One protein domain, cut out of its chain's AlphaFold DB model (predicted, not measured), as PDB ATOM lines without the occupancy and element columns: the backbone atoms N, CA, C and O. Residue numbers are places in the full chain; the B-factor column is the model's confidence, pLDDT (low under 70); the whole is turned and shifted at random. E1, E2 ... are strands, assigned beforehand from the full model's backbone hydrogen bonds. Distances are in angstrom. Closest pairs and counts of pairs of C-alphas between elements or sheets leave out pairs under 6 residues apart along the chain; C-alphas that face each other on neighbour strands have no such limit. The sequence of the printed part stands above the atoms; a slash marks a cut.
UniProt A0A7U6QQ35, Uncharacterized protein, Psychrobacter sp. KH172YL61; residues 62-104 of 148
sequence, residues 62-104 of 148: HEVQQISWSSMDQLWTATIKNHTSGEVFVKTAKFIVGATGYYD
ATOM      1  N   HIS A  62     -22.319  31.914 -21.035       97.25
ATOM      2  CA  HIS A  62     -22.596  32.365 -22.398       97.25
ATOM      3  C   HIS A  62     -21.520  31.845 -23.351       97.25
ATOM      4  O   HIS A  62     -20.369  32.276 -23.292       97.25
ATOM      5  N   GLU A  63     -21.910  30.951 -24.250       96.44
ATOM      6  CA  GLU A  63     -21.046  30.365 -25.271       96.44
ATOM      7  C   GLU A  63     -21.257  31.088 -26.603       96.44
ATOM      8  O   GLU A  63     -22.381  31.206 -27.093       96.44
ATOM      9  N   VAL A  64     -20.175  31.586 -27.205       97.00
ATOM     10  CA  VAL A  64     -20.206  32.147 -28.561       97.00
ATOM     11  C   VAL A  64     -20.064  31.001 -29.560       97.00
ATOM     12  O   VAL A  64     -18.978  30.454 -29.713       97.00
ATOM     13  N   GLN A  65     -21.146  30.669 -30.259       96.62
ATOM     14  CA  GLN A  65     -21.194  29.526 -31.179       96.62
ATOM     15  C   GLN A  65     -20.733  29.882 -32.594       96.62
ATOM     16  O   GLN A  65     -20.199  29.051 -33.323       96.62
ATOM     17  N   GLN A  66     -20.967  31.128 -33.008       97.38
ATOM     18  CA  GLN A  66     -20.613  31.602 -34.339       97.38
ATOM     19  C   GLN A  66     -20.304  33.093 -34.309       97.38
ATOM     20  O   GLN A  66     -20.981  33.861 -33.625       97.38
ATOM     21  N   ILE A  67     -19.315  33.503 -35.102       97.81
ATOM     22  CA  ILE A  67     -18.999  34.901 -35.391       97.81
ATOM     23  C   ILE A  67     -18.986  35.085 -36.910       97.81
ATOM     24  O   ILE A  67     -18.385  34.289 -37.630       97.81
ATOM     25  N   SER A  68     -19.633  36.136 -37.405       97.81
ATOM     26  CA  SER A  68     -19.629  36.501 -38.823       97.81
ATOM     27  C   SER A  68     -19.469  38.007 -39.012       97.81
ATOM     28  O   SER A  68     -19.905  38.805 -38.183       97.81
ATOM     29  N   TRP A  69     -18.819  38.403 -40.106       98.12
ATOM     30  CA  TRP A  69     -18.664  39.804 -40.493       98.12
ATOM     31  C   TRP A  69     -19.690  40.184 -41.561       98.12
ATOM     32  O   TRP A  69     -19.836  39.474 -42.557       98.12
ATOM     33  N   SER A  70     -20.356  41.327 -41.385       98.00
ATOM     34  CA  SER A  70     -21.174  41.964 -42.419       98.00
ATOM     35  C   SER A  70     -20.411  43.133 -43.036       98.00
ATOM     36  O   SER A  70     -20.212  44.162 -42.393       98.00
ATOM     37  N   SER A  71     -20.020  43.016 -44.310       97.69
ATOM     38  CA  SER A  71     -19.415  44.138 -45.047       97.69
ATOM     39  C   SER A  71     -20.409  45.265 -45.332       97.69
ATOM     40  O   SER A  71     -19.986  46.405 -45.501       97.69
ATOM     41  N   MET A  72     -21.709  44.955 -45.387       97.81
ATOM     42  CA  MET A  72     -22.769  45.946 -45.588       97.81
ATOM     43  C   MET A  72     -22.933  46.826 -44.346       97.81
ATOM     44  O   MET A  72     -22.924  48.047 -44.458       97.81
ATOM     45  N   ASP A  73     -23.021  46.203 -43.169       97.19
ATOM     46  CA  ASP A  73     -23.264  46.912 -41.906       97.19
ATOM     47  C   ASP A  73     -21.973  47.369 -41.220       97.19
ATOM     48  O   ASP A  73     -22.013  48.158 -40.278       97.19
ATOM     49  N   GLN A  74     -20.825  46.865 -41.680       97.88
ATOM     50  CA  GLN A  74     -19.510  47.053 -41.066       97.88
ATOM     51  C   GLN A  74     -19.489  46.649 -39.585       97.88
ATOM     52  O   GLN A  74     -18.906  47.327 -38.733       97.88
ATOM     53  N   LEU A  75     -20.149  45.532 -39.278       98.44
ATOM     54  CA  LEU A  75     -20.265  44.994 -37.931       98.44
ATOM     55  C   LEU A  75     -19.975  43.499 -37.912       98.44
ATOM     56  O   LEU A  75     -20.302  42.751 -38.836       98.44
ATOM     57  N   TRP A  76     -19.413  43.072 -36.790       98.50
ATOM     58  CA  TRP A  76     -19.406  41.681 -36.389       98.50
ATOM     59  C   TRP A  76     -20.736  41.310 -35.755       98.50
ATOM     60  O   TRP A  76     -21.303  42.090 -34.989       98.50
ATOM     61  N   THR A  77     -21.169  40.087 -36.019       98.31
ATOM     62  CA  THR A  77     -22.356  39.463 -35.449       98.31
ATOM     63  C   THR A  77     -21.930  38.176 -34.756       98.31
ATOM     64  O   THR A  77     -21.299  37.325 -35.376       98.31
ATOM     65  N   ALA A  78     -22.261  38.040 -33.475       98.25
ATOM     66  CA  ALA A  78     -22.006  36.853 -32.672       98.25
ATOM     67  C   ALA A  78     -23.329  36.182 -32.287       98.25
ATOM     68  O   ALA A  78     -24.204  36.831 -31.707       98.25
ATOM     69  N   THR A  79     -23.451  34.890 -32.582       98.50
ATOM     70  CA  THR A  79     -24.527  34.025 -32.083       98.50
ATOM     71  C   THR A  79     -24.090  33.437 -30.750       98.50
ATOM     72  O   THR A  79     -23.021  32.830 -30.661       98.50
ATOM     73  N   ILE A  80     -24.898  33.642 -29.713       98.56
ATOM     74  CA  ILE A  80     -24.554  33.335 -28.327       98.56
ATOM     75  C   ILE A  80     -25.633  32.441 -27.726       98.56
ATOM     76  O   ILE A  80     -26.815  32.777 -27.793       98.56
ATOM     77  N   LYS A  81     -25.218  31.340 -27.098       98.38
ATOM     78  CA  LYS A  81     -26.071  30.449 -26.312       98.38
ATOM     79  C   LYS A  81     -25.897  30.745 -24.826       98.38
ATOM     80  O   LYS A  81     -24.782  30.727 -24.318       98.38
ATOM     81  N   ASN A  82     -26.996  31.007 -24.126       98.06
ATOM     82  CA  ASN A  82     -27.019  31.083 -22.669       98.06
ATOM     83  C   ASN A  82     -27.335  29.693 -22.100       98.06
ATOM     84  O   ASN A  82     -28.420  29.162 -22.330       98.06
ATOM     85  N   HIS A  83     -26.413  29.097 -21.348       96.56
ATOM     86  CA  HIS A  83     -26.584  27.747 -20.797       96.56
ATOM     87  C   HIS A  83     -27.534  27.690 -19.598       96.56
ATOM     88  O   HIS A  83     -28.092  26.634 -19.319       96.56
ATOM     89  N   THR A  84     -27.762  28.812 -18.913       96.38
ATOM     90  CA  THR A  84     -28.719  28.888 -17.804       96.38
ATOM     91  C   THR A  84     -30.164  28.923 -18.303       96.38
ATOM     92  O   THR A  84     -31.012  28.223 -17.757       96.38
ATOM     93  N   SER A  85     -30.466  29.732 -19.327       97.12
ATOM     94  CA  SER A  85     -31.830  29.861 -19.871       97.12
ATOM     95  C   SER A  85     -32.118  28.937 -21.057       97.12
ATOM     96  O   SER A  85     -33.280  28.699 -21.373       97.12
ATOM     97  N   GLY A  86     -31.080  28.444 -21.737       96.94
ATOM     98  CA  GLY A  86     -31.184  27.722 -23.009       96.94
ATOM     99  C   GLY A  86     -31.429  28.624 -24.225       96.94
ATOM    100  O   GLY A  86     -31.532  28.121 -25.343       96.94
ATOM    101  N   GLU A  87     -31.529  29.942 -24.034       98.00
ATOM    102  CA  GLU A  87     -31.790  30.904 -25.105       98.00
ATOM    103  C   GLU A  87     -30.584  31.050 -26.040       98.00
ATOM    104  O   GLU A  87     -29.437  31.140 -25.592       98.00
ATOM    105  N   VAL A  88     -30.860  31.154 -27.341       98.50
ATOM    106  CA  VAL A  88     -29.879  31.555 -28.352       98.50
ATOM    107  C   VAL A  88     -30.256  32.931 -28.883       98.50
ATOM    108  O   VAL A  88     -31.366  33.131 -29.373       98.50
ATOM    109  N   PHE A  89     -29.327  33.879 -28.802       98.31
ATOM    110  CA  PHE A  89     -29.538  35.253 -29.246       98.31
ATOM    111  C   PHE A  89     -28.308  35.814 -29.962       98.31
ATOM    112  O   PHE A  89     -27.224  35.234 -29.947       98.31
ATOM    113  N   VAL A  90     -28.482  36.974 -30.594       98.00
ATOM    114  CA  VAL A  90     -27.439  37.632 -31.383       98.00
ATOM    115  C   VAL A  90     -26.979  38.931 -30.722       98.00
ATOM    116  O   VAL A  90     -27.780  39.702 -30.185       98.00
ATOM    117  N   LYS A  91     -25.671  39.199 -30.781       97.81
ATOM    118  CA  LYS A  91     -25.070  40.494 -30.438       97.81
ATOM    119  C   LYS A  91     -24.193  40.995 -31.569       97.81
ATOM    120  O   LYS A  91     -23.504  40.210 -32.211       97.81
ATOM    121  N   THR A  92     -24.193  42.307 -31.778       98.25
ATOM    122  CA  THR A  92     -23.319  42.958 -32.753       98.25
ATOM    123  C   THR A  92     -22.246  43.793 -32.069       98.25
ATOM    124  O   THR A  92     -22.448  44.316 -30.971       98.25
ATOM    125  N   ALA A  93     -21.090  43.907 -32.717       97.94
ATOM    126  CA  ALA A  93     -19.965  44.695 -32.234       97.94
ATOM    127  C   ALA A  93     -19.138  45.244 -33.400       97.94
ATOM    128  O   ALA A  93     -19.074  44.653 -34.474       97.94
ATOM    129  N   LYS A  94     -18.456  46.369 -33.177       98.06
ATOM    130  CA  LYS A  94     -17.484  46.908 -34.147       98.06
ATOM    131  C   LYS A  94     -16.154  46.156 -34.115       98.06
ATOM    132  O   LYS A  94     -15.479  46.059 -35.131       98.06
ATOM    133  N   PHE A  95     -15.795  45.618 -32.954       97.44
ATOM    134  CA  PHE A  95     -14.540  44.913 -32.721       97.44
ATOM    135  C   PHE A  95     -14.793  43.632 -31.936       97.44
ATOM    136  O   PHE A  95     -15.672  43.595 -31.075       97.44
ATOM    137  N   ILE A  96     -13.984  42.613 -32.215       97.12
ATOM    138  CA  ILE A  96     -13.914  41.371 -31.449       97.12
ATOM    139  C   ILE A  96     -12.451  41.137 -31.087       97.12
ATOM    140  O   ILE A  96     -11.573  41.227 -31.943       97.12
ATOM    141  N   VAL A  97     -12.203  40.824 -29.817       96.94
ATOM    142  CA  VAL A  97     -10.893  40.403 -29.319       96.94
ATOM    143  C   VAL A  97     -11.029  38.968 -28.827       96.94
ATOM    144  O   VAL A  97     -11.746  38.703 -27.864       96.94
ATOM    145  N   GLY A  98     -10.371  38.036 -29.516       93.44
ATOM    146  CA  GLY A  98     -10.365  36.624 -29.145       93.44
ATOM    147  C   GLY A  98      -9.397  36.365 -27.993       93.44
ATOM    148  O   GLY A  98      -8.188  36.350 -28.197       93.44
ATOM    149  N   ALA A  99      -9.931  36.141 -26.793       93.25
ATOM    150  CA  ALA A  99      -9.179  35.720 -25.609       93.25
ATOM    151  C   ALA A  99      -9.622  34.315 -25.154       93.25
ATOM    152  O   ALA A  99      -9.863  34.074 -23.974       93.25
ATOM    153  N   THR A 100      -9.792  33.398 -26.112       91.56
ATOM    154  CA  THR A 100     -10.410  32.073 -25.906       91.56
ATOM    155  C   THR A 100      -9.469  31.045 -25.277       91.56
ATOM    156  O   THR A 100      -9.925  30.032 -24.755       91.56
ATOM    157  N   GLY A 101      -8.158  31.297 -25.288       90.00
ATOM    158  CA  GLY A 101      -7.161  30.279 -24.953       90.00
ATOM    159  C   GLY A 101      -7.048  29.211 -26.048       90.00
ATOM    160  O   GLY A 101      -7.583  29.380 -27.144       90.00
ATOM    161  N   TYR A 102      -6.314  28.138 -25.754       86.62
ATOM    162  CA  TYR A 102      -5.986  27.075 -26.715       86.62
ATOM    163  C   TYR A 102      -6.514  25.687 -26.319       86.62
ATOM    164  O   TYR A 102      -6.379  24.746 -27.095       86.62
ATOM    165  N   TYR A 103      -7.078  25.541 -25.118       85.25
ATOM    166  CA  TYR A 103      -7.687  24.287 -24.687       85.25
ATOM    167  C   TYR A 103      -9.100  24.167 -25.252       85.25
ATOM    168  O   TYR A 103      -9.870  25.126 -25.207       85.25
ATOM    169  N   ASP A 104      -9.440  22.974 -25.731       83.50
ATOM    170  CA  ASP A 104     -10.833  22.559 -25.831       83.50
ATOM    171  C   ASP A 104     -11.365  22.424 -24.400       83.50
ATOM    172  O   ASP A 104     -10.808  21.666 -23.608       83.50
TER     173      ASP A 104
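AT A GLANCE: This is residues 62 to 104 of the 148 residues of an uncharacterized protein of Psychrobacter sp. KH172YL61 (UniProt A0A7U6QQ35). A single strongly twisted ribbon of three strands, E1, E2 and E3, folds back and forth through two hairpins, and residues 97 to 104 stick out from it as a free tail. The sheet has no helix over it, and E2 is in its middle. The printed part has 43 residues with three named strands in the order E1, E2, E3, which is also their order in the antiparallel sheet, and no named helix; the class is all strand. The whole is loose, with a radius of gyration of the C-alphas of 11.7 A, and flat, spanning 32 by 26 by 11 A.

HOW THE PARTS SIT: E1, residues 62 to 70, and E2, residues 75 to 82, form a hairpin, antiparallel at 159 degrees between their directions; N 63 and O 81 are within hydrogen-bond range at 2.9 A, as are N 77 and O 68 at 2.8 A. E2 and E3, residues 88 to 93, form the next hairpin, antiparallel at 150 degrees, with N 78 and O 91 at 2.8 A. The three make a meander, each strand the antiparallel neighbour of the one before; E1 and E3 are edge strands.

IN THESE COORDINATES: E1 starts at C-alpha 62 (-22.596, 32.365, -22.398), bends by 61 degrees at residue 65 and measures 22.2 A from first to last C-alpha. E2 measures 21.7 A. E3 measures 16.9 A and ends at C-alpha 93 (-19.965, 44.695, -32.234).

THE WHOLE: The C-alphas of Met 72 and Tyr 103, the two farthest apart, are 33.7 A apart. Without residues 97 to 104, the body spans 32 by 14 by 11 A. The printed part has no cut, and both links are tight. Mean pLDDT of the printed part is 96.3; no printed residue is under 70.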